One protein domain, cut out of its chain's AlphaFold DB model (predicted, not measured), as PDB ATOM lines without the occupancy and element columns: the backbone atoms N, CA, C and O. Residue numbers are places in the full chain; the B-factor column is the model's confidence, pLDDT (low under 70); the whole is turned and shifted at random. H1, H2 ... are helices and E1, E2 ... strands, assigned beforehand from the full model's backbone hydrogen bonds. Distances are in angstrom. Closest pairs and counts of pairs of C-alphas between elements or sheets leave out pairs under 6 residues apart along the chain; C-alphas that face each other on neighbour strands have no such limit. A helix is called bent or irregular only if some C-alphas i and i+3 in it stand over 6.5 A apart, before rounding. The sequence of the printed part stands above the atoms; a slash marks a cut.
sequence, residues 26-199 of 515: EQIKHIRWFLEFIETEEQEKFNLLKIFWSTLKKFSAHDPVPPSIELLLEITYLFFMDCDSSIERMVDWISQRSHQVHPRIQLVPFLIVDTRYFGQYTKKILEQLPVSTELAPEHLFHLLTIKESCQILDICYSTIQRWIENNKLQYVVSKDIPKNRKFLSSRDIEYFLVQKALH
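Overview. This is residues 26 to 199 of the 515 residues of an uncharacterized protein of Acinetobacter baumannii (UniProt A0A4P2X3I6). Look for an elongated body in two parts: at one end a small pair of strands, E1 and E2, from which H8 and H10 run off side by side, with H9 packed on H8; toward the other end a group of mostly crossed helices, H2, H3, H4 and H7, with H1 on H3 at the far end. The short helices H5 and H6 lie near the middle, and H6 joins the two parts by touching H2, H7 and H8. The printed part has 174 residues, mostly helix by class, in the order H1 H2 H3 H4 H5 H6 H7 E1 H8 H9 E2 H10; the sheet, E1 - E2, is antiparallel. It is compact, with a radius of gyration of the C-alphas of 17.8 A, and spans 55 by 33 by 29 A.

Along the chain. Find C-alpha 143 at (43.160, -7.035, 21.129), where E1, residues 143 to 145, begins; E2 is residues 183 to 185. H8 is residues 146 to 153, H9 157 to 165, and H10, 186 to 198 and 18.3 A long, ends at C-alpha 198, (25.767, 6.243, 31.748). H5 is residues 103 to 106 and H6 108 to 111. H7, residues 115 to 128, 18.8 A, is irregular: C-alphas 117 and 120 are 8.1 A apart. H2, residues 43 to 60, is the longest at 25.6 A; H3 is 69 to 81, 18.0 A, and H4 83 to 97, 21.4 A. H1, residues 26 to 40, runs 20.9 A from C-alpha 26 at (17.007, -33.541, 17.985).

Arrangement. Start at antiparallel E1 and E2, where N 144 and O 184 are 2.9 A apart, within hydrogen-bond range. H8 touches H10 at a shallow tilt of 27 degrees, closest at C-alphas 153 and 193, 6.6 A, and H9 about perpendicular at 78 degrees, C-alphas 150 and 157, 6.2 A. H6 touches H8, C-alphas 111 and 151, 6.1 A; H2, C-alphas 55 and 109, 5.7 A; and H7, C-alphas 110 and 118, 6.5 A. H4 touches H5, C-alphas 94 and 103, 6.0 A, and H7 at a steep tilt of 62 degrees, C-alphas 87 and 125, 5.7 A. H3 and H4 form a helical hairpin, C-alphas 78 and 86, 4.9 A. H3 also touches H2, C-alphas 53 and 76, 6.8 A, and H1, C-alphas 30 and 74, 6.3 A. H1 and H10 are apart. Every O i to N i+4 pair is within hydrogen-bond range in H1, H2, H3, H8, H9 and H10; H4 has 10 of 11 and H7 8 of 10, while H5 and H6 are too short for such a pair.

Size, cuts and confidence. The C-alphas farthest apart are those of Ile 28 and Asn 166, 56.5 A. The printed part has no cut. The links H7 to E1 and H9 to E2 are long. Residues 39 to 44 and 162 to 167 stand free. Mean pLDDT of the printed part is 87.6; residues 156 to 158 and 179 are under 70.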
ATOM      1  N   GLU A  26      16.773 -34.931  18.391       82.38
ATOM      2  CA  GLU A  26      17.007 -33.541  17.985       82.38
ATOM      3  C   GLU A  26      18.331 -33.374  17.218       82.38
ATOM      4  O   GLU A  26      18.397 -32.658  16.217       82.38
ATOM      5  N   GLN A  27      19.389 -34.089  17.615       83.25
ATOM      6  CA  GLN A  27      20.654 -34.101  16.874       83.25
ATOM      7  C   GLN A  27      20.488 -34.754  15.497       83.25
ATOM      8  O   GLN A  27      20.973 -34.216  14.498       83.25
ATOM      9  N   ILE A  28      19.754 -35.870  15.416       86.81
ATOM     10  CA  ILE A  28      19.450 -36.536  14.140       86.81
ATOM     11  C   ILE A  28      18.684 -35.587  13.212       86.81
ATOM     12  O   ILE A  28      19.001 -35.501  12.023       86.81
ATOM     13  N   LYS A  29      17.711 -34.842  13.746       90.25
ATOM     14  CA  LYS A  29      16.947 -33.833  13.004       90.25
ATOM     15  C   LYS A  29      17.850 -32.748  12.410       90.25
ATOM     16  O   LYS A  29      17.737 -32.468  11.218       90.25
ATOM     17  N   HIS A  30      18.774 -32.180  13.186       92.19
ATOM     18  CA  HIS A  30      19.699 -31.157  12.680       92.19
ATOM     19  C   HIS A  30      20.656 -31.696  11.607       92.19
ATOM     20  O   HIS A  30      20.916 -31.016  10.613       92.19
ATOM     21  N   ILE A  31      21.159 -32.924  11.779       89.88
ATOM     22  CA  ILE A  31      22.043 -33.574  10.800       89.88
ATOM     23  C   ILE A  31      21.299 -33.821   9.486       89.88
ATOM     24  O   ILE A  31      21.825 -33.499   8.422       89.88
ATOM     25  N   ARG A  32      20.070 -34.350   9.547       90.25
ATOM     26  CA  ARG A  32      19.242 -34.578   8.353       90.25
ATOM     27  C   ARG A  32      18.950 -33.277   7.618       90.25
ATOM     28  O   ARG A  32      19.212 -33.209   6.422       90.25
ATOM     29  N   TRP A  33      18.526 -32.239   8.341       94.06
ATOM     30  CA  TRP A  33      18.328 -30.913   7.755       94.06
ATOM     31  C   TRP A  33      19.588 -30.412   7.047       94.06
ATOM     32  O   TRP A  33      19.502 -29.904   5.938       94.06
ATOM     33  N   PHE A  34      20.766 -30.565   7.654       93.12
ATOM     34  CA  PHE A  34      22.009 -30.088   7.052       93.12
ATOM     35  C   PHE A  34      22.369 -30.832   5.760       93.12
ATOM     36  O   PHE A  34      22.802 -30.200   4.797       93.12
ATOM     37  N   LEU A  35      22.175 -32.155   5.727       91.69
ATOM     38  CA  LEU A  35      22.386 -32.957   4.521       91.69
ATOM     39  C   LEU A  35      21.409 -32.547   3.411       91.69
ATOM     40  O   LEU A  35      21.842 -32.261   2.297       91.69
ATOM     41  N   GLU A  36      20.123 -32.409   3.740       89.69
ATOM     42  CA  GLU A  36      19.098 -31.935   2.805       89.69
ATOM     43  C   GLU A  36      19.402 -30.517   2.299       89.69
ATOM     44  O   GLU A  36      19.308 -30.249   1.101       89.69
ATOM     45  N   PHE A  37      19.836 -29.615   3.182       90.06
ATOM     46  CA  PHE A  37      20.212 -28.245   2.837       90.06
ATOM     47  C   PHE A  37      21.370 -28.216   1.830       90.06
ATOM     48  O   PHE A  37      21.356 -27.411   0.903       90.06
ATOM     49  N   ILE A  38      22.374 -29.091   1.979       87.75
ATOM     50  CA  ILE A  38      23.495 -29.178   1.029       87.75
ATOM     51  C   ILE A  38      23.033 -29.678  -0.345       87.75
ATOM     52  O   ILE A  38      23.550 -29.215  -1.362       87.75
ATOM     53  N   GLU A  39      22.096 -30.623  -0.381       85.06
ATOM     54  CA  GLU A  39      21.637 -31.247  -1.625       85.06
ATOM     55  C   GLU A  39      20.648 -30.379  -2.412       85.06
ATOM     56  O   GLU A  39      20.621 -30.442  -3.641       85.06
ATOM     57  N   THR A  40      19.834 -29.578  -1.718       79.38
ATOM     58  CA  THR A  40      18.643 -28.947  -2.311       79.38
ATOM     59  C   THR A  40      18.725 -27.432  -2.466       79.38
ATOM     60  O   THR A  40      18.029 -26.880  -3.318       79.38
ATOM     61  N   GLU A  41      19.546 -26.738  -1.673       82.88
ATOM     62  CA  GLU A  41      19.487 -25.277  -1.606       82.88
ATOM     63  C   GLU A  41      20.345 -24.567  -2.656       82.88
ATOM     64  O   GLU A  41      21.411 -25.016  -3.082       82.88
ATOM     65  N   GLU A  42      19.889 -23.378  -3.048       79.94
ATOM     66  CA  GLU A  42      20.575 -22.548  -4.032       79.94
ATOM     67  C   GLU A  42      21.907 -21.983  -3.502       79.94
ATOM     68  O   GLU A  42      22.104 -21.732  -2.306       79.94
ATOM     69  N   GLN A  43      22.824 -21.688  -4.429       84.62
ATOM     70  CA  GLN A  43      24.187 -21.234  -4.129       84.62
ATOM     71  C   GLN A  43      24.244 -20.020  -3.182       84.62
ATOM     72  O   GLN A  43      25.176 -19.904  -2.380       84.62
ATOM     73  N   GLU A  44      23.271 -19.107  -3.254       83.31
ATOM     74  CA  GLU A  44      23.208 -17.928  -2.383       83.31
ATOM     75  C   GLU A  44      22.977 -18.296  -0.912       83.31
ATOM     76  O   GLU A  44      23.689 -17.799  -0.034       83.31
ATOM     77  N   LYS A  45      22.042 -19.212  -0.635       83.56
ATOM     78  CA  LYS A  45      21.767 -19.704   0.721       83.56
ATOM     79  C   LYS A  45      22.927 -20.527   1.267       83.56
ATOM     80  O   LYS A  45      23.301 -20.360   2.426       83.56
ATOM     81  N   PHE A  46      23.573 -21.333   0.425       87.69
ATOM     82  CA  PHE A  46      24.777 -22.062   0.823       87.69
ATOM     83  C   PHE A  46      25.945 -21.123   1.170       87.69
ATOM     84  O   PHE A  46      26.681 -21.349   2.134       87.69
ATOM     85  N   ASN A  47      26.096 -20.018   0.433       87.25
ATOM     86  CA  ASN A  47      27.067 -18.977   0.772       87.25
ATOM     87  C   ASN A  47      26.725 -18.302   2.108       87.25
ATOM     88  O   ASN A  47      27.627 -18.088   2.921       87.25
ATOM     89  N   LEU A  48      25.445 -18.008   2.368       89.00
ATOM     90  CA  LEU A  48      25.002 -17.483   3.661       89.00
ATOM     91  C   LEU A  48      25.304 -18.463   4.802       89.00
ATOM     92  O   LEU A  48      25.822 -18.032   5.831       89.00
ATOM     93  N   LEU A  49      25.079 -19.766   4.603       93.25
ATOM     94  CA  LEU A  49      25.402 -20.802   5.589       93.25
ATOM     95  C   LEU A  49      26.894 -20.798   5.913       93.25
ATOM     96  O   LEU A  49      27.272 -20.759   7.082       93.25
ATOM     97  N   LYS A  50      27.762 -20.766   4.894       92.19
ATOM     98  CA  LYS A  50      29.219 -20.684   5.092       92.19
ATOM     99  C   LYS A  50      29.623 -19.441   5.881       92.19
ATOM    100  O   LYS A  50      30.454 -19.525   6.790       92.19
ATOM    101  N   ILE A  51      29.049 -18.287   5.537       92.81
ATOM    102  CA  ILE A  51      29.322 -17.025   6.231       92.81
ATOM    103  C   ILE A  51      28.865 -17.131   7.688       92.81
ATOM    104  O   ILE A  51      29.669 -16.852   8.577       92.81
ATOM    105  N   PHE A  52      27.636 -17.584   7.947       94.56
ATOM    106  CA  PHE A  52      27.095 -17.737   9.298       94.56
ATOM    107  C   PHE A  52      27.928 -18.714  10.131       94.56
ATOM    108  O   PHE A  52      28.443 -18.326  11.173       94.56
ATOM    109  N   TRP A  53      28.178 -19.923   9.625       95.06
ATOM    110  CA  TRP A  53      28.975 -20.949  10.302       95.06
ATOM    111  C   TRP A  53      30.382 -20.460  10.659       95.06
ATOM    112  O   TRP A  53      30.843 -20.605  11.792       95.06
ATOM    113  N   SER A  54      31.077 -19.832   9.704       94.19
ATOM    114  CA  SER A  54      32.418 -19.288   9.949       94.19
ATOM    115  C   SER A  54      32.415 -18.141  10.963       94.19
ATOM    116  O   SER A  54      33.377 -17.978  11.716       94.19
ATOM    117  N   THR A  55      31.336 -17.357  11.001       95.25
ATOM    118  CA  THR A  55      31.152 -16.256  11.949       95.25
ATOM    119  C   THR A  55      30.852 -16.788  13.346       95.25
ATOM    120  O   THR A  55      31.482 -16.350  14.306       95.25
ATOM    121  N   LEU A  56      29.976 -17.789  13.450       95.38
ATOM    122  CA  LEU A  56      29.629 -18.457  14.698       95.38
ATOM    123  C   LEU A  56      30.849 -19.152  15.317       95.38
ATOM    124  O   LEU A  56      31.100 -18.985  16.504       95.38
ATOM    125  N   LYS A  57      31.679 -19.828  14.508       93.81
ATOM    126  CA  LYS A  57      32.951 -20.405  14.977       93.81
ATOM    127  C   LYS A  57      33.921 -19.363  15.536       93.81
ATOM    128  O   LYS A  57      34.620 -19.634  16.505       93.81
ATOM    129  N   LYS A  58      33.998 -18.176  14.926       92.75
ATOM    130  CA  LYS A  58      34.826 -17.077  15.455       92.75
ATOM    131  C   LYS A  58      34.244 -16.511  16.746       92.75
ATOM    132  O   LYS A  58      35.000 -16.195  17.651       92.75
ATOM    133  N   PHE A  59      32.921 -16.397  16.823       93.25
ATOM    134  CA  PHE A  59      32.214 -15.979  18.033       93.25
ATOM    135  C   PHE A  59      32.453 -16.940  19.200       93.25
ATOM    136  O   PHE A  59      32.718 -16.492  20.312       93.25
ATOM    137  N   SER A  60      32.407 -18.249  18.959       90.69
ATOM    138  CA  SER A  60      32.606 -19.240  20.012       90.69
ATOM    139  C   SER A  60      34.064 -19.532  20.355       90.69
ATOM    140  O   SER A  60      34.334 -20.112  21.397       90.69
ATOM    141  N   ALA A  61      35.026 -19.092  19.540       83.88
ATOM    142  CA  ALA A  61      36.451 -19.212  19.863       83.88
ATOM    143  C   ALA A  61      36.857 -18.449  21.141       83.88
ATOM    144  O   ALA A  61      37.960 -18.640  21.642       83.88
ATOM    145  N   HIS A  62      35.977 -17.581  21.646       72.44
ATOM    146  CA  HIS A  62      36.140 -16.875  22.913       72.44
ATOM    147  C   HIS A  62      35.711 -17.703  24.136       72.44
ATOM    148  O   HIS A  62      35.892 -17.237  25.258       72.44
ATOM    149  N   ASP A  63      35.151 -18.904  23.946       81.25
ATOM    150  CA  ASP A  63      34.868 -19.806  25.059       81.25
ATOM    151  C   ASP A  63      36.150 -20.405  25.651       81.25
ATOM    152  O   ASP A  63      37.041 -20.810  24.901       81.25
ATOM    153  N   PRO A  64      36.210 -20.585  26.984       75.31
ATOM    154  CA  PRO A  64      37.264 -21.372  27.625       75.31
ATOM    155  C   PRO A  64      37.311 -22.819  27.112       75.31
ATOM    156  O   PRO A  64      38.382 -23.416  27.024       75.31
ATOM    157  N   VAL A  65      36.144 -23.377  26.773       81.50
ATOM    158  CA  VAL A  65      35.982 -24.720  26.211       81.50
ATOM    159  C   VAL A  65      35.297 -24.589  24.851       81.50
ATOM    160  O   VAL A  65      34.174 -24.088  24.804       81.50
ATOM    161  N   PRO A  66      35.928 -25.032  23.747       81.69
ATOM    162  CA  PRO A  66      35.305 -24.975  22.431       81.69
ATOM    163  C   PRO A  66      33.935 -25.664  22.445       81.69
ATOM    164  O   PRO A  66      33.841 -26.793  22.937       81.69
ATOM    165  N   PRO A  67      32.876 -25.033  21.909       86.81
ATOM    166  CA  PRO A  67      31.572 -25.670  21.877       86.81
ATOM    167  C   PRO A  67      31.598 -26.897  20.977       86.81
ATOM    168  O   PRO A  67      32.352 -26.972  19.998       86.81
ATOM    169  N   SER A  68      30.714 -27.835  21.290       88.62
ATOM    170  CA  SER A  68      30.523 -29.021  20.474       88.62
ATOM    171  C   SER A  68      29.993 -28.644  19.082       88.62
ATOM    172  O   SER A  68      29.372 -27.592  18.880       88.62
ATOM    173  N   ILE A  69      30.260 -29.494  18.088       88.88
ATOM    174  CA  ILE A  69      29.786 -29.267  16.715       88.88
ATOM    175  C   ILE A  69      28.256 -29.289  16.679       88.88
ATOM    176  O   ILE A  69      27.653 -28.536  15.918       88.88
ATOM    177  N   GLU A  70      27.642 -30.095  17.538       88.69
ATOM    178  CA  GLU A  70      26.199 -30.258  17.680       88.69
ATOM    179  C   GLU A  70      25.538 -28.944  18.102       88.69
ATOM    180  O   GLU A  70      24.558 -28.544  17.482       88.69
ATOM    181  N   LEU A  71      26.115 -28.220  19.070       89.31
ATOM    182  CA  LEU A  71      25.610 -26.906  19.487       89.31
ATOM    183  C   LEU A  71      25.724 -25.868  18.360       89.31
ATOM    184  O   LEU A  71      24.816 -25.067  18.133       89.31
ATOM    185  N   LEU A  72      26.839 -25.874  17.625       93.25
ATOM    186  CA  LEU A  72      27.014 -24.980  16.476       93.25
ATOM    187  C   LEU A  72      26.011 -25.298  15.359       93.25
ATOM    188  O   LEU A  72      25.508 -24.383  14.699       93.25
ATOM    189  N   LEU A  73      25.726 -26.584  15.145       93.75
ATOM    190  CA  LEU A  73      24.765 -27.058  14.158       93.75
ATOM    191  C   LEU A  73      23.335 -26.699  14.547       93.75
ATOM    192  O   LEU A  73      22.615 -26.190  13.698       93.75
ATOM    193  N   GLU A  74      22.958 -26.871  15.814       93.69
ATOM    194  CA  GLU A  74      21.671 -26.438  16.370       93.69
ATOM    195  C   GLU A  74      21.443 -24.942  16.131       93.69
ATOM    196  O   GLU A  74      20.448 -24.549  15.529       93.69
ATOM    197  N   ILE A  75      22.389 -24.082  16.520       93.94
ATOM    198  CA  ILE A  75      22.228 -22.625  16.367       93.94
ATOM    199  C   ILE A  75      22.164 -22.218  14.893       93.94
ATOM    200  O   ILE A  75      21.433 -21.291  14.532       93.94
ATOM    201  N   THR A  76      22.909 -22.916  14.033       95.38
ATOM    202  CA  THR A  76      22.858 -22.710  12.582       95.38
ATOM    203  C   THR A  76      21.517 -23.153  12.007       95.38
ATOM    204  O   THR A  76      20.919 -22.401  11.247       95.38
ATOM    205  N   TYR A  77      21.014 -24.321  12.405       94.38
ATOM    206  CA  TYR A  77      19.681 -24.801  12.051       94.38
ATOM    207  C   TYR A  77      18.614 -23.777  12.451       94.38
ATOM    208  O   TYR A  77      17.835 -23.336  11.604       94.38
ATOM    209  N   LEU A  78      18.638 -23.317  13.706       94.31
ATOM    210  CA  LEU A  78      17.705 -22.310  14.204       94.31
ATOM    211  C   LEU A  78      17.816 -21.018  13.395       94.31
ATOM    212  O   LEU A  78      16.804 -20.471  12.994       94.31
ATOM    213  N   PHE A  79      19.014 -20.542  13.053       94.81
ATOM    214  CA  PHE A  79      19.144 -19.318  12.255       94.81
ATOM    215  C   PHE A  79      18.378 -19.378  10.918       94.81
ATOM    216  O   PHE A  79      17.792 -18.375  10.506       94.81
ATOM    217  N   PHE A  80      18.356 -20.540  10.259       90.75
ATOM    218  CA  PHE A  80      17.660 -20.724   8.982       90.75
ATOM    219  C   PHE A  80      16.175 -21.068   9.128       90.75
ATOM    220  O   PHE A  80      15.382 -20.645   8.288       90.75
ATOM    221  N   MET A  81      15.806 -21.827  10.161       90.56
ATOM    222  CA  MET A  81      14.455 -22.380  10.310       90.56
ATOM    223  C   MET A  81      13.579 -21.589  11.287       90.56
ATOM    224  O   MET A  81      12.370 -21.506  11.094       90.56
ATOM    225  N   ASP A  82      14.186 -20.996  12.313       89.69
ATOM    226  CA  ASP A  82      13.534 -20.209  13.357       89.69
ATOM    227  C   ASP A  82      14.495 -19.154  13.932       89.69
ATOM    228  O   ASP A  82      15.161 -19.320  14.965       89.69
ATOM    229  N   CYS A  83      14.596 -18.041  13.207       91.06
ATOM    230  CA  CYS A  83      15.549 -16.987  13.521       91.06
ATOM    231  C   CYS A  83      15.313 -16.360  14.906       91.06
ATOM    232  O   CYS A  83      16.274 -15.865  15.495       91.06
ATOM    233  N   ASP A  84      14.081 -16.345  15.424       91.81
ATOM    234  CA  ASP A  84      13.804 -15.759  16.739       91.81
ATOM    235  C   ASP A  84      14.311 -16.690  17.859       91.81
ATOM    236  O   ASP A  84      15.054 -16.219  18.722       91.81
ATOM    237  N   SER A  85      14.101 -18.009  17.759       92.62
ATOM    238  CA  SER A  85      14.732 -18.987  18.669       92.62
ATOM    239  C   SER A  85      16.266 -18.954  18.600       92.62
ATOM    240  O   SER A  85      16.961 -19.079  19.609       92.62
ATOM    241  N   SER A  86      16.833 -18.722  17.410       94.88
ATOM    242  CA  SER A  86      18.282 -18.513  17.258       94.88
ATOM    243  C   SER A  86      18.774 -17.278  18.021       94.88
ATOM    244  O   SER A  86      19.850 -17.304  18.621       94.88
ATOM    245  N   ILE A  87      17.997 -16.189  18.006       95.50
ATOM    246  CA  ILE A  87      18.314 -14.960  18.741       95.50
ATOM    247  C   ILE A  87      18.279 -15.220  20.243       95.50
ATOM    248  O   ILE A  87      19.237 -14.850  20.915       95.50
ATOM    249  N   GLU A  88      17.239 -15.882  20.749       95.25
ATOM    250  CA  GLU A  88      17.123 -16.245  22.167       95.25
ATOM    251  C   GLU A  88      18.334 -17.067  22.619       95.25
ATOM    252  O   GLU A  88      19.013 -16.713  23.585       95.25
ATOM    253  N   ARG A  89      18.715 -18.081  21.832       94.12
ATOM    254  CA  ARG A  89      19.884 -18.914  22.129       94.12
ATOM    255  C   ARG A  89      21.187 -18.114  22.172       94.12
ATOM    256  O   ARG A  89      22.026 -18.342  23.044       94.12
ATOM    257  N   MET A  90      21.366 -17.167  21.251       96.31
ATOM    258  CA  MET A  90      22.526 -16.270  21.249       96.31
ATOM    259  C   MET A  90      22.509 -15.295  22.431       96.31
ATOM    260  O   MET A  90      23.567 -15.017  22.994       96.31
ATOM    261  N   VAL A  91      21.341 -14.775  22.813       96.75
ATOM    262  CA  VAL A  91      21.165 -13.892  23.978       96.75
ATOM    263  C   VAL A  91      21.555 -14.621  25.258       96.75
ATOM    264  O   VAL A  91      22.344 -14.077  26.033       96.75
ATOM    265  N   ASP A  92      21.102 -15.860  25.446       94.94
ATOM    266  CA  ASP A  92      21.490 -16.692  26.588       94.94
ATOM    267  C   ASP A  92      23.003 -16.918  26.620       94.94
ATOM    268  O   ASP A  92      23.653 -16.711  27.649       94.94
ATOM    269  N   TRP A  93      23.586 -17.276  25.472       94.06
ATOM    270  CA  TRP A  93      25.018 -17.545  25.369       94.06
ATOM    271  C   TRP A  93      25.867 -16.308  25.702       94.06
ATOM    272  O   TRP A  93      26.853 -16.392  26.434       94.06
ATOM    273  N   ILE A  94      25.463 -15.132  25.217       94.62
ATOM    274  CA  ILE A  94      26.149 -13.864  25.501       94.62
ATOM    275  C   ILE A  94      25.961 -13.450  26.964       94.62
ATOM    276  O   ILE A  94      26.906 -12.969  27.601       94.62
ATOM    277  N   SER A  95      24.760 -13.645  27.514       93.12
ATOM    278  CA  SER A  95      24.428 -13.309  28.903       93.12
ATOM    279  C   SER A  95      25.308 -14.077  29.884       93.12
ATOM    280  O   SER A  95      25.889 -13.471  30.784       93.12
ATOM    281  N   GLN A  96      25.517 -15.376  29.645       91.06
ATOM    282  CA  GLN A  96      26.393 -16.220  30.467       91.06
ATOM    283  C   GLN A  96      27.831 -15.686  30.546       91.06
ATOM    284  O   GLN A  96      28.466 -15.789  31.591       91.06
ATOM    285  N   ARG A  97      28.333 -15.051  29.481       89.88
ATOM    286  CA  ARG A  97      29.699 -14.499  29.409       89.88
ATOM    287  C   ARG A  97      29.794 -13.002  29.713       89.88
ATOM    288  O   ARG A  97      30.879 -12.425  29.669       89.88
ATOM    289  N   SER A  98      28.675 -12.337  30.003       90.06
ATOM    290  CA  SER A  98      28.638 -10.871  30.134       90.06
ATOM    291  C   SER A  98      29.436 -10.338  31.330       90.06
ATOM    292  O   SER A  98      29.845  -9.182  31.315       90.06
ATOM    293  N   HIS A  99      29.717 -11.182  32.328       90.25
ATOM    294  CA  HIS A  99      30.610 -10.864  33.448       90.25
ATOM    295  C   HIS A  99      32.098 -10.788  33.048       90.25
ATOM    296  O   HIS A  99      32.896 -10.212  33.786       90.25
ATOM    297  N   GLN A 100      32.466 -11.337  31.885       90.94
ATOM    298  CA  GLN A 100      33.840 -11.357  31.370       90.94
ATOM    299  C   GLN A 100      34.046 -10.402  30.201       90.94
ATOM    300  O   GLN A 100      35.142  -9.895  30.007       90.94
ATOM    301  N   VAL A 101      33.037 -10.190  29.357       90.25
ATOM    302  CA  VAL A 101      33.175  -9.331  28.177       90.25
ATOM    303  C   VAL A 101      31.843  -8.662  27.880       90.25
ATOM    304  O   VAL A 101      30.823  -9.339  27.753       90.25
ATOM    305  N   HIS A 102      31.853  -7.348  27.657       93.12
ATOM    306  CA  HIS A 102      30.662  -6.614  27.230       93.12
ATOM    307  C   HIS A 102      29.951  -7.281  26.029       93.12
ATOM    308  O   HIS A 102      30.600  -7.548  25.008       93.12
ATOM    309  N   PRO A 103      28.614  -7.450  26.054       93.50
ATOM    310  CA  PRO A 103      27.840  -8.121  25.003       93.50
ATOM    311  C   PRO A 103      28.174  -7.715  23.563       93.50
ATOM    312  O   PRO A 103      28.390  -8.529  22.667       93.50
ATOM    313  N   ARG A 104      28.272  -6.404  23.335       93.69
ATOM    314  CA  ARG A 104      28.608  -5.840  22.025       93.69
ATOM    315  C   ARG A 104      30.039  -6.143  21.555       93.69
ATOM    316  O   ARG A 104      30.261  -6.194  20.350       93.69
ATOM    317  N   ILE A 105      30.989  -6.350  22.471       93.88
ATOM    318  CA  ILE A 105      32.352  -6.801  22.143       93.88
ATOM    319  C   ILE A 105      32.330  -8.294  21.789       93.88
ATOM    320  O   ILE A 105      32.956  -8.683  20.808       93.88
ATOM    321  N   GLN A 106      31.552  -9.117  22.500       93.50
ATOM    322  CA  GLN A 106      31.394 -10.537  22.152       93.50
ATOM    323  C   GLN A 106      30.849 -10.726  20.726       93.50
ATOM    324  O   GLN A 106      31.278 -11.613  19.996       93.50
ATOM    325  N   LEU A 107      29.947  -9.844  20.284       94.50
ATOM    326  CA  LEU A 107      29.340  -9.885  18.947       94.50
ATOM    327  C   LEU A 107      30.234  -9.379  17.803       94.50
ATOM    328  O   LEU A 107      29.782  -9.351  16.655       94.50
ATOM    329  N   VAL A 108      31.488  -8.997  18.063       94.25
ATOM    330  CA  VAL A 108      32.411  -8.474  17.037       94.25
ATOM    331  C   VAL A 108      32.450  -9.310  15.756       94.25
ATOM    332  O   VAL A 108      32.319  -8.703  14.689       94.25
ATOM    333  N   PRO A 109      32.557 -10.656  15.801       94.25
ATOM    334  CA  PRO A 109      32.582 -11.468  14.588       94.25
ATOM    335  C   PRO A 109      31.375 -11.237  13.676       94.25
ATOM    336  O   PRO A 109      31.542 -11.176  12.461       94.25
ATOM    337  N   PHE A 110      30.185 -11.024  14.246       94.06
ATOM    338  CA  PHE A 110      28.971 -10.713  13.489       94.06
ATOM    339  C   PHE A 110      28.908  -9.248  13.044       94.06
ATOM    340  O   PHE A 110      28.411  -8.961  11.956       94.06
ATOM    341  N   LEU A 111      29.437  -8.317  13.844       90.50
ATOM    342  CA  LEU A 111      29.407  -6.879  13.552       90.50
ATOM    343  C   LEU A 111      30.353  -6.457  12.414       90.50
ATOM    344  O   LEU A 111      30.107  -5.445  11.760       90.50
ATOM    345  N   ILE A 112      31.448  -7.189  12.172       86.62
ATOM    346  CA  ILE A 112      32.423  -6.850  11.113       86.62
ATOM    347  C   ILE A 112      32.061  -7.386   9.725       86.62
ATOM    348  O   ILE A 112      32.658  -6.947   8.731       86.62
ATOM    349  N   VAL A 113      31.139  -8.349   9.666       84.19
ATOM    350  CA  VAL A 113      30.561  -8.874   8.425       84.19
ATOM    351  C   VAL A 113      29.615  -7.820   7.841       84.19
ATOM    352  O   VAL A 113      29.100  -6.966   8.560       84.19
ATOM    353  N   ASP A 114      29.417  -7.827   6.519       72.00
ATOM    354  CA  ASP A 114      28.526  -6.865   5.864       72.00
ATOM    355  C   ASP A 114      27.144  -6.861   6.543       72.00
ATOM    356  O   ASP A 114      26.484  -7.895   6.668       72.00
ATOM    357  N   THR A 115      26.710  -5.670   6.967       73.81
ATOM    358  CA  THR A 115      25.438  -5.431   7.663       73.81
ATOM    359  C   THR A 115      24.214  -5.983   6.933       73.81
ATOM    360  O   THR A 115      23.187  -6.214   7.569       73.81
ATOM    361  N   ARG A 116      24.307  -6.218   5.616       74.50
ATOM    362  CA  ARG A 116      23.254  -6.874   4.833       74.50
ATOM    363  C   ARG A 116      22.961  -8.303   5.294       74.50
ATOM    364  O   ARG A 116      21.822  -8.726   5.156       74.50
ATOM    365  N   TYR A 117      23.943  -9.010   5.853       80.56
ATOM    366  CA  TYR A 117      23.764 -10.384   6.329       80.56
ATOM    367  C   TYR A 117      23.194 -10.438   7.749       80.56
ATOM    368  O   TYR A 117      22.192 -11.106   7.979       80.56
ATOM    369  N   PHE A 118      23.795  -9.713   8.702       90.38
ATOM    370  CA  PHE A 118      23.483  -9.881  10.134       90.38
ATOM    371  C   PHE A 118      23.045  -8.600  10.850       90.38
ATOM    372  O   PHE A 118      22.907  -8.590  12.073       90.38
ATOM    373  N   GLY A 119      22.803  -7.498  10.132       86.25
ATOM    374  CA  GLY A 119      22.483  -6.209  10.754       86.25
ATOM    375  C   GLY A 119      21.176  -6.215  11.554       86.25
ATOM    376  O   GLY A 119      21.126  -5.643  12.640       86.25
ATOM    377  N   GLN A 120      20.125  -6.878  11.058       86.62
ATOM    378  CA  GLN A 120      18.873  -7.026  11.818       86.62
ATOM    379  C   GLN A 120      19.018  -8.043  12.956       86.62
ATOM    380  O   GLN A 120      18.557  -7.781  14.062       86.62
ATOM    381  N   TYR A 121      19.710  -9.153  12.695       92.31
ATOM    382  CA  TYR A 121      19.970 -10.221  13.660       92.31
ATOM    383  C   TYR A 121      20.731  -9.711  14.897       92.31
ATOM    384  O   TYR A 121      20.235  -9.782  16.016       92.31
ATOM    385  N   THR A 122      21.884  -9.068  14.691       93.75
ATOM    386  CA  THR A 122      22.695  -8.486  15.781       93.75
ATOM    387  C   THR A 122      21.977  -7.370  16.529       93.75
ATOM    388  O   THR A 122      22.156  -7.223  17.735       93.75
ATOM    389  N   LYS A 123      21.146  -6.584  15.834       92.06
ATOM    390  CA  LYS A 123      20.330  -5.551  16.468       92.06
ATOM    391  C   LYS A 123      19.300  -6.163  17.422       92.06
ATOM    392  O   LYS A 123      19.236  -5.708  18.557       92.06
ATOM    393  N   LYS A 124      18.542  -7.177  16.985       93.75
ATOM    394  CA  LYS A 124      17.543  -7.852  17.829       93.75
ATOM    395  C   LYS A 124      18.190  -8.485  19.069       93.75
ATOM    396  O   LYS A 124      17.682  -8.286  20.164       93.75
ATOM    397  N   ILE A 125      19.341  -9.150  18.914       95.69
ATOM    398  CA  ILE A 125      20.110  -9.710  20.044       95.69
ATOM    399  C   ILE A 125      20.456  -8.614  21.063       95.69
ATOM    400  O   ILE A 125      20.185  -8.747  22.251       95.69
ATOM    401  N   LEU A 126      21.028  -7.497  20.602       93.50
ATOM    402  CA  LEU A 126      21.424  -6.393  21.483       93.50
ATOM    403  C   LEU A 126      20.240  -5.668  22.141       93.50
ATOM    404  O   LEU A 126      20.429  -5.069  23.193       93.50
ATOM    405  N   GLU A 127      19.055  -5.679  21.527       93.56
ATOM    406  CA  GLU A 127      17.831  -5.096  22.100       93.56
ATOM    407  C   GLU A 127      17.252  -5.940  23.246       93.56
ATOM    408  O   GLU A 127      16.558  -5.386  24.097       93.56
ATOM    409  N   GLN A 128      17.545  -7.245  23.283       94.81
ATOM    410  CA  GLN A 128      17.106  -8.162  24.343       94.81
ATOM    411  C   GLN A 128      18.094  -8.253  25.518       94.81
ATOM    412  O   GLN A 128      17.728  -8.708  26.598       94.81
ATOM    413  N   LEU A 129      19.338  -7.808  25.329       93.38
ATOM    414  CA  LEU A 129      20.371  -7.837  26.362       93.38
ATOM    415  C   LEU A 129      20.300  -6.595  27.266       93.38
ATOM    416  O   LEU A 129      20.010  -5.492  26.788       93.38
ATOM    417  N   PRO A 130      20.603  -6.731  28.570       87.69
ATOM    418  CA  PRO A 130      20.635  -5.592  29.476       87.69
ATOM    419  C   PRO A 130      21.724  -4.597  29.061       87.69
ATOM    420  O   PRO A 130      22.814  -4.969  28.618       87.69
ATOM    421  N   VAL A 131      21.437  -3.304  29.222       86.62
ATOM    422  CA  VAL A 131      22.419  -2.248  28.955       86.62
ATOM    423  C   VAL A 131      23.464  -2.258  30.068       86.62
ATOM    424  O   VAL A 131      23.152  -1.938  31.212       86.62
ATOM    425  N   SER A 132      24.708  -2.591  29.730       87.06
ATOM    426  CA  SER A 132      25.823  -2.579  30.679       87.06
ATOM    427  C   SER A 132      26.173  -1.147  31.103       87.06
ATOM    428  O   SER A 132      26.587  -0.324  30.284       87.06
ATOM    429  N   THR A 133      26.015  -0.852  32.393       87.62
ATOM    430  CA  THR A 133      26.383   0.433  33.018       87.62
ATOM    431  C   THR A 133      27.680   0.362  33.821       87.62
ATOM    432  O   THR A 133      28.126   1.376  34.350       87.62
ATOM    433  N   GLU A 134      28.293  -0.815  33.895       88.81
ATOM    434  CA  GLU A 134      29.543  -1.082  34.599       88.81
ATOM    435  C   GLU A 134      30.463  -1.921  33.707       88.81
ATOM    436  O   GLU A 134      30.000  -2.586  32.775       88.81
ATOM    437  N   LEU A 135      31.772  -1.842  33.963       90.75
ATOM    438  CA  LEU A 135      32.762  -2.689  33.292       90.75
ATOM    439  C   LEU A 135      32.581  -4.146  33.729       90.75
ATOM    440  O   LEU A 135      32.227  -4.395  34.882       90.75
ATOM    441  N   ALA A 136      32.892  -5.098  32.848       89.94
ATOM    442  CA  ALA A 136      32.920  -6.508  33.203       89.94
ATOM    443  C   ALA A 136      33.877  -6.749  34.396       89.94
ATOM    444  O   ALA A 136      35.060  -6.387  34.315       89.94
ATOM    445  N   PRO A 137      33.405  -7.340  35.513       87.69
ATOM    446  CA  PRO A 137      34.224  -7.534  36.711       87.69
ATOM    447  C   PRO A 137      35.439  -8.432  36.447       87.69
ATOM    448  O   PRO A 137      36.525  -8.172  36.962       87.69
ATOM    449  N   GLU A 138      35.279  -9.441  35.592       90.44
ATOM    450  CA  GLU A 138      36.316 -10.412  35.236       90.44
ATOM    451  C   GLU A 138      36.776 -10.212  33.789       90.44
ATOM    452  O   GLU A 138      36.868 -11.163  33.012       90.44
ATOM    453  N   HIS A 139      37.019  -8.952  33.405       88.25
ATOM    454  CA  HIS A 139      37.257  -8.587  32.010       88.25
ATOM    455  C   HIS A 139      38.337  -9.441  31.331       88.25
ATOM    456  O   HIS A 139      39.534  -9.297  31.610       88.25
ATOM    457  N   LEU A 140      37.927 -10.262  30.365       86.56
ATOM    458  CA  LEU A 140      38.834 -11.046  29.541       86.56
ATOM    459  C   LEU A 140      39.440 -10.137  28.465       86.56
ATOM    460  O   LEU A 140      38.757  -9.586  27.592       86.56
ATOM    461  N   PHE A 141      40.755  -9.947  28.540       86.56
ATOM    462  CA  PHE A 141      41.475  -9.034  27.658       86.56
ATOM    463  C   PHE A 141      41.513  -9.545  26.213       86.56
ATOM    464  O   PHE A 141      41.890 -10.681  25.945       86.56
ATOM    465  N   HIS A 142      41.194  -8.660  25.267       86.69
ATOM    466  CA  HIS A 142      41.250  -8.925  23.834       86.69
ATOM    467  C   HIS A 142      41.876  -7.740  23.099       86.69
ATOM    468  O   HIS A 142      41.646  -6.577  23.442       86.69
ATOM    469  N   LEU A 143      42.639  -8.040  22.048       91.00
ATOM    470  CA  LEU A 143      43.160  -7.035  21.129       91.00
ATOM    471  C   LEU A 143      42.136  -6.765  20.031       91.00
ATOM    472  O   LEU A 143      41.735  -7.679  19.317       91.00
ATOM    473  N   LEU A 144      41.755  -5.500  19.873       91.19
ATOM    474  CA  LEU A 144      40.805  -5.059  18.859       91.19
ATOM    475  C   LEU A 144      41.504  -4.207  17.806       91.19
ATOM    476  O   LEU A 144      42.253  -3.277  18.108       91.19
ATOM    477  N   THR A 145      41.251  -4.498  16.540       90.75
ATOM    478  CA  THR A 145      41.625  -3.612  15.439       90.75
ATOM    479  C   THR A 145      40.771  -2.347  15.464       90.75
ATOM    480  O   THR A 145      39.642  -2.335  15.954       90.75
ATOM    481  N   ILE A 146      41.255  -1.273  14.832       83.12
ATOM    482  CA  ILE A 146      40.478  -0.028  14.714       83.12
ATOM    483  C   ILE A 146      39.126  -0.275  14.023       83.12
ATOM    484  O   ILE A 146      38.125   0.338  14.391       83.12
ATOM    485  N   LYS A 147      39.080  -1.180  13.031       84.00
ATOM    486  CA  LYS A 147      37.840  -1.531  12.327       84.00
ATOM    487  C   LYS A 147      36.829  -2.159  13.287       84.00
ATOM    488  O   LYS A 147      35.675  -1.741  13.282       84.00
ATOM    489  N   GLU A 148      37.257  -3.119  14.103       88.56
ATOM    490  CA  GLU A 148      36.404  -3.762  15.110       88.56
ATOM    491  C   GLU A 148      35.915  -2.735  16.129       88.56
ATOM    492  O   GLU A 148      34.711  -2.605  16.328       88.56
ATOM    493  N   SER A 149      36.809  -1.905  16.670       88.62
ATOM    494  CA  SER A 149      36.446  -0.834  17.603       88.62
ATOM    495  C   SER A 149      35.432   0.157  17.020       88.62
ATOM    496  O   SER A 149      34.520   0.579  17.728       88.62
ATOM    497  N   CYS A 150      35.528   0.498  15.728       81.06
ATOM    498  CA  CYS A 150      34.531   1.339  15.054       81.06
ATOM    499  C   CYS A 150      33.142   0.683  15.050       81.06
ATOM    500  O   CYS A 150      32.155   1.347  15.365       81.06
ATOM    501  N   GLN A 151      33.063  -0.610  14.713       84.88
ATOM    502  CA  GLN A 151      31.792  -1.347  14.671       84.88
ATOM    503  C   GLN A 151      31.189  -1.519  16.072       84.88
ATOM    504  O   GLN A 151      29.988  -1.313  16.277       84.88
ATOM    505  N   ILE A 152      32.033  -1.820  17.061       89.38
ATOM    506  CA  ILE A 152      31.632  -1.945  18.464       89.38
ATOM    507  C   ILE A 152      31.082  -0.623  18.990       89.38
ATOM    508  O   ILE A 152      30.041  -0.606  19.627       89.38
ATOM    509  N   LEU A 153      31.732   0.507  18.733       83.81
ATOM    510  CA  LEU A 153      31.290   1.784  19.299       83.81
ATOM    511  C   LEU A 153      30.199   2.478  18.468       83.81
ATOM    512  O   LEU A 153      29.550   3.411  18.959       83.81
ATOM    513  N   ASP A 154      29.972   1.992  17.244       80.69
ATOM    514  CA  ASP A 154      29.129   2.618  16.223       80.69
ATOM    515  C   ASP A 154      29.596   4.054  15.915       80.69
ATOM    516  O   ASP A 154      28.840   5.026  15.973       80.69
ATOM    517  N   ILE A 155      30.901   4.198  15.657       75.62
ATOM    518  CA  ILE A 155      31.567   5.474  15.358       75.62
ATOM    519  C   ILE A 155      32.504   5.332  14.156       75.62
ATOM    520  O   ILE A 155      32.925   4.239  13.786       75.62
ATOM    521  N   CYS A 156      32.857   6.456  13.535       68.00
ATOM    522  CA  CYS A 156      33.777   6.463  12.403       68.00
ATOM    523  C   CYS A 156      35.251   6.417  12.837       68.00
ATOM    524  O   CYS A 156      35.622   6.904  13.908       68.00
ATOM    525  N   TYR A 157      36.104   5.940  11.927       68.88
ATOM    526  CA  TYR A 157      37.562   5.893  12.082       68.88
ATOM    527  C   TYR A 157      38.172   7.221  12.551       68.88
ATOM    528  O   TYR A 157      39.001   7.233  13.457       68.88
ATOM    529  N   SER A 158      37.717   8.352  11.995       58.91
ATOM    530  CA  SER A 158      38.222   9.681  12.366       58.91
ATOM    531  C   SER A 158      37.924  10.049  13.823       58.91
ATOM    532  O   SER A 158      38.669  10.812  14.427       58.91
ATOM    533  N   THR A 159      36.849   9.509  14.410       70.75
ATOM    534  CA  THR A 159      36.540   9.730  15.830       70.75
ATOM    535  C   THR A 159      37.536   8.991  16.714       70.75
ATOM    536  O   THR A 159      38.040   9.588  17.661       70.75
ATOM    537  N   ILE A 160      37.867   7.742  16.365       75.38
ATOM    538  CA  ILE A 160      38.889   6.953  17.064       75.38
ATOM    539  C   ILE A 160      40.269   7.598  16.917       75.38
ATOM    540  O   ILE A 160      40.959   7.757  17.918       75.38
ATOM    541  N   GLN A 161      40.653   8.039  15.712       78.25
ATOM    542  CA  GLN A 161      41.925   8.744  15.505       78.25
ATOM    543  C   GLN A 161      42.027  10.005  16.357       78.25
ATOM    544  O   GLN A 161      42.989  10.166  17.098       78.25
ATOM    545  N   ARG A 162      40.980  10.835  16.368       76.31
ATOM    546  CA  ARG A 162      40.938  12.021  17.226       76.31
ATOM    547  C   ARG A 162      41.056  11.670  18.711       76.31
ATOM    548  O   ARG A 162      41.618  12.448  19.474       76.31
ATOM    549  N   TRP A 163      40.493  10.551  19.168       82.94
ATOM    550  CA  TRP A 163      40.668  10.117  20.559       82.94
ATOM    551  C   TRP A 163      42.105   9.702  20.851       82.94
ATOM    552  O   TRP A 163      42.592  10.004  21.935       82.94
ATOM    553  N   ILE A 164      42.789   9.094  19.885       83.31
ATOM    554  CA  ILE A 164      44.199   8.719  20.004       83.31
ATOM    555  C   ILE A 164      45.103   9.954  20.014       83.31
ATOM    556  O   ILE A 164      45.917  10.102  20.918       83.31
ATOM    557  N   GLU A 165      44.907  10.884  19.082       81.56
ATOM    558  CA  GLU A 165      45.651  12.152  19.004       81.56
ATOM    559  C   GLU A 165      45.506  12.997  20.277       81.56
ATOM    560  O   GLU A 165      46.461  13.611  20.736       81.56
ATOM    561  N   ASN A 166      44.313  12.994  20.881       82.44
ATOM    562  CA  ASN A 166      44.043  13.704  22.133       82.44
ATOM    563  C   ASN A 166      44.360  12.873  23.391       82.44
ATOM    564  O   ASN A 166      43.893  13.228  24.472       82.44
ATOM    565  N   ASN A 167      45.093  11.761  23.265       84.56
ATOM    566  CA  ASN A 167      45.479  10.864  24.363       84.56
ATOM    567  C   ASN A 167      44.308  10.304  25.203       84.56
ATOM    568  O   ASN A 167      44.507   9.882  26.338       84.56
ATOM    569  N   LYS A 168      43.085  10.274  24.657       85.44
ATOM    570  CA  LYS A 168      41.894   9.683  25.301       85.44
ATOM    571  C   LYS A 168      41.803   8.169  25.121       85.44
ATOM    572  O   LYS A 168      41.062   7.515  25.840       85.44
ATOM    573  N   LEU A 169      42.500   7.634  24.125       88.81
ATOM    574  CA  LEU A 169      42.588   6.213  23.821       88.81
ATOM    575  C   LEU A 169      44.011   5.934  23.339       88.81
ATOM    576  O   LEU A 169      44.581   6.760  22.633       88.81
ATOM    577  N   GLN A 170      44.600   4.801  23.701       88.50
ATOM    578  CA  GLN A 170      45.983   4.493  23.339       88.50
ATOM    579  C   GLN A 170      46.081   3.136  22.651       88.50
ATOM    580  O   GLN A 170      45.235   2.259  22.824       88.50
ATOM    581  N   TYR A 171      47.120   2.975  21.833       89.75
ATOM    582  CA  TYR A 171      47.450   1.662  21.297       89.75
ATOM    583  C   TYR A 171      48.087   0.801  22.380       89.75
ATOM    584  O   TYR A 171      48.897   1.283  23.171       89.75
ATOM    585  N   VAL A 172      47.761  -0.488  22.369       87.69
ATOM    586  CA  VAL A 172      48.399  -1.460  23.255       87.69
ATOM    587  C   VAL A 172      49.862  -1.605  22.847       87.69
ATOM    588  O   VAL A 172      50.166  -1.957  21.705       87.69
ATOM    589  N   VAL A 173      50.766  -1.350  23.791       83.12
ATOM    590  CA  VAL A 173      52.206  -1.548  23.614       83.12
ATOM    591  C   VAL A 173      52.592  -2.851  24.305       83.12
ATOM    592  O   VAL A 173      52.568  -2.941  25.528       83.12
ATOM    593  N   SER A 174      52.945  -3.869  23.522       79.94
ATOM    594  CA  SER A 174      53.490  -5.136  24.021       79.94
ATOM    595  C   SER A 174      54.655  -5.588  23.144       79.94
ATOM    596  O   SER A 174      54.679  -5.304  21.945       79.94
ATOM    597  N   LYS A 175      55.615  -6.308  23.740       73.88
ATOM    598  CA  LYS A 175      56.752  -6.912  23.026       73.88
ATOM    599  C   LYS A 175      56.301  -7.959  22.002       73.88
ATOM    600  O   LYS A 175      56.982  -8.143  20.998       73.88
ATOM    601  N   ASP A 176      55.139  -8.570  22.225       75.88
ATOM    602  CA  ASP A 176      54.585  -9.639  21.385       75.88
ATOM    603  C   ASP A 176      53.781  -9.109  20.184       75.88
ATOM    604  O   ASP A 176      53.375  -9.873  19.308       75.88
ATOM    605  N   ILE A 177      53.547  -7.793  20.115       74.75
ATOM    606  CA  ILE A 177      52.818  -7.156  19.015       74.75
ATOM    607  C   ILE A 177      53.830  -6.556  18.027       74.75
ATOM    608  O   ILE A 177      54.606  -5.669  18.397       74.75
ATOM    609  N   PRO A 178      53.819  -6.970  16.745       72.62
ATOM    610  CA  PRO A 178      54.662  -6.366  15.721       72.62
ATOM    611  C   PRO A 178      54.452  -4.849  15.639       72.62
ATOM    612  O   PRO A 178      53.316  -4.389  15.554       72.62
ATOM    613  N   LYS A 179      55.539  -4.064  15.576       67.75
ATOM    614  CA  LYS A 179      55.493  -2.582  15.558       67.75
ATOM    615  C   LYS A 179      54.613  -1.984  14.447       67.75
ATOM    616  O   LYS A 179      54.186  -0.838  14.546       67.75
ATOM    617  N   ASN A 180      54.358  -2.737  13.378       73.62
ATOM    618  CA  ASN A 180      53.521  -2.328  12.251       73.62
ATOM    619  C   ASN A 180      52.020  -2.605  12.452       73.62
ATOM    620  O   ASN A 180      51.215  -2.180  11.623       73.62
ATOM    621  N   ARG A 181      51.621  -3.300  13.525       74.94
ATOM    622  CA  ARG A 181      50.219  -3.568  13.854       74.94
ATOM    623  C   ARG A 181      49.791  -2.750  15.062       74.94
ATOM    624  O   ARG A 181      50.477  -2.690  16.074       74.94
ATOM    625  N   LYS A 182      48.630  -2.114  14.931       84.00
ATOM    626  CA  LYS A 182      48.069  -1.203  15.926       84.00
ATOM    627  C   LYS A 182      46.756  -1.777  16.445       84.00
ATOM    628  O   LYS A 182      45.800  -1.899  15.678       84.00
ATOM    629  N   PHE A 183      46.730  -2.114  17.729       89.50
ATOM    630  CA  PHE A 183      45.568  -2.677  18.411       89.50
ATOM    631  C   PHE A 183      45.140  -1.799  19.582       89.50
ATOM    632  O   PHE A 183      45.954  -1.092  20.173       89.50
ATOM    633  N   LEU A 184      43.855  -1.864  19.896       91.06
ATOM    634  CA  LEU A 184      43.195  -1.190  21.003       91.06
ATOM    635  C   LEU A 184      42.791  -2.240  22.039       91.06
ATOM    636  O   LEU A 184      42.455  -3.373  21.683       91.06
ATOM    637  N   SER A 185      42.833  -1.870  23.314       92.44
ATOM    638  CA  SER A 185      42.409  -2.744  24.406       92.44
ATOM    639  C   SER A 185      40.891  -2.894  24.393       92.44
ATOM    640  O   SER A 185      40.170  -1.892  24.364       92.44
ATOM    641  N   SER A 186      40.376  -4.123  24.470       92.62
ATOM    642  CA  SER A 186      38.936  -4.343  24.659       92.62
ATOM    643  C   SER A 186      38.399  -3.695  25.931       92.62
ATOM    644  O   SER A 186      37.245  -3.278  25.936       92.62
ATOM    645  N   ARG A 187      39.238  -3.531  26.961       91.19
ATOM    646  CA  ARG A 187      38.870  -2.869  28.219       91.19
ATOM    647  C   ARG A 187      38.639  -1.369  28.036       91.19
ATOM    648  O   ARG A 187      37.671  -0.825  28.554       91.19
ATOM    649  N   ASP A 188      39.482  -0.709  27.243       92.19
ATOM    650  CA  ASP A 188      39.303   0.715  26.936       92.19
ATOM    651  C   ASP A 188      38.040   0.927  26.097       92.19
ATOM    652  O   ASP A 188      37.267   1.853  26.329       92.19
ATOM    653  N   ILE A 189      37.792   0.042  25.126       94.12
ATOM    654  CA  ILE A 189      36.582   0.097  24.298       94.12
ATOM    655  C   ILE A 189      35.322  -0.160  25.130       94.12
ATOM    656  O   ILE A 189      34.325   0.542  24.946       94.12
ATOM    657  N   GLU A 190      35.363  -1.116  26.056       94.25
ATOM    658  CA  GLU A 190      34.282  -1.358  27.010       94.25
ATOM    659  C   GLU A 190      33.999  -0.122  27.863       94.25
ATOM    660  O   GLU A 190      32.843   0.281  27.989       94.25
ATOM    661  N   TYR A 191      35.041   0.546  28.361       92.25
ATOM    662  CA  TYR A 191      34.885   1.796  29.096       92.25
ATOM    663  C   TYR A 191      34.085   2.831  28.296       92.25
ATOM    664  O   TYR A 191      33.122   3.396  28.811       92.25
ATOM    665  N   PHE A 192      34.391   3.033  27.011       90.69
ATOM    666  CA  PHE A 192      33.614   3.952  26.170       90.69
ATOM    667  C   PHE A 192      32.154   3.514  25.957       90.69
ATOM    668  O   PHE A 192      31.280   4.378  25.838       90.69
ATOM    669  N   LEU A 193      31.869   2.209  25.914       91.12
ATOM    670  CA  LEU A 193      30.495   1.695  25.843       91.12
ATOM    671  C   LEU A 193      29.718   2.009  27.121       91.12
ATOM    672  O   LEU A 193      28.614   2.549  27.042       91.12
ATOM    673  N   VAL A 194      30.325   1.755  28.279       90.69
ATOM    674  CA  VAL A 194      29.745   2.050  29.593       90.69
ATOM    675  C   VAL A 194      29.510   3.551  29.765       90.69
ATOM    676  O   VAL A 194      28.416   3.971  30.132       90.69
ATOM    677  N   GLN A 195      30.482   4.395  29.402       86.94
ATOM    678  CA  GLN A 195      30.317   5.853  29.455       86.94
ATOM    679  C   GLN A 195      29.175   6.344  28.552       86.94
ATOM    680  O   GLN A 195      28.427   7.247  28.926       86.94
ATOM    681  N   LYS A 196      28.996   5.734  27.373       85.06
ATOM    682  CA  LYS A 196      27.877   6.035  26.466       85.06
ATOM    683  C   LYS A 196      26.525   5.621  27.060       85.06
ATOM    684  O   LYS A 196      25.527   6.281  26.771       85.06
ATOM    685  N   ALA A 197      26.489   4.555  27.860       85.38
ATOM    686  CA  ALA A 197      25.294   4.090  28.560       85.38
ATOM    687  C   ALA A 197      24.936   4.969  29.771       85.38
ATOM    688  O   ALA A 197      23.767   5.305  29.938       85.38
ATOM    689  N   LEU A 198      25.931   5.380  30.568       84.00
ATOM    690  CA  LEU A 198      25.767   6.243  31.748       84.00
ATOM    691  C   LEU A 198      25.426   7.692  31.386       84.00
ATOM    692  O   LEU A 198      24.645   8.353  32.071       84.00
ATOM    693  N   HIS A 199      25.987   8.182  30.284       81.31
ATOM    694  CA  HIS A 199      25.731   9.517  29.757       81.31
ATOM    695  C   HIS A 199      25.068   9.412  28.384       81.31
ATOM    696  O   HIS A 199      25.666   9.799  27.368       81.31
TER     697      HIS A 199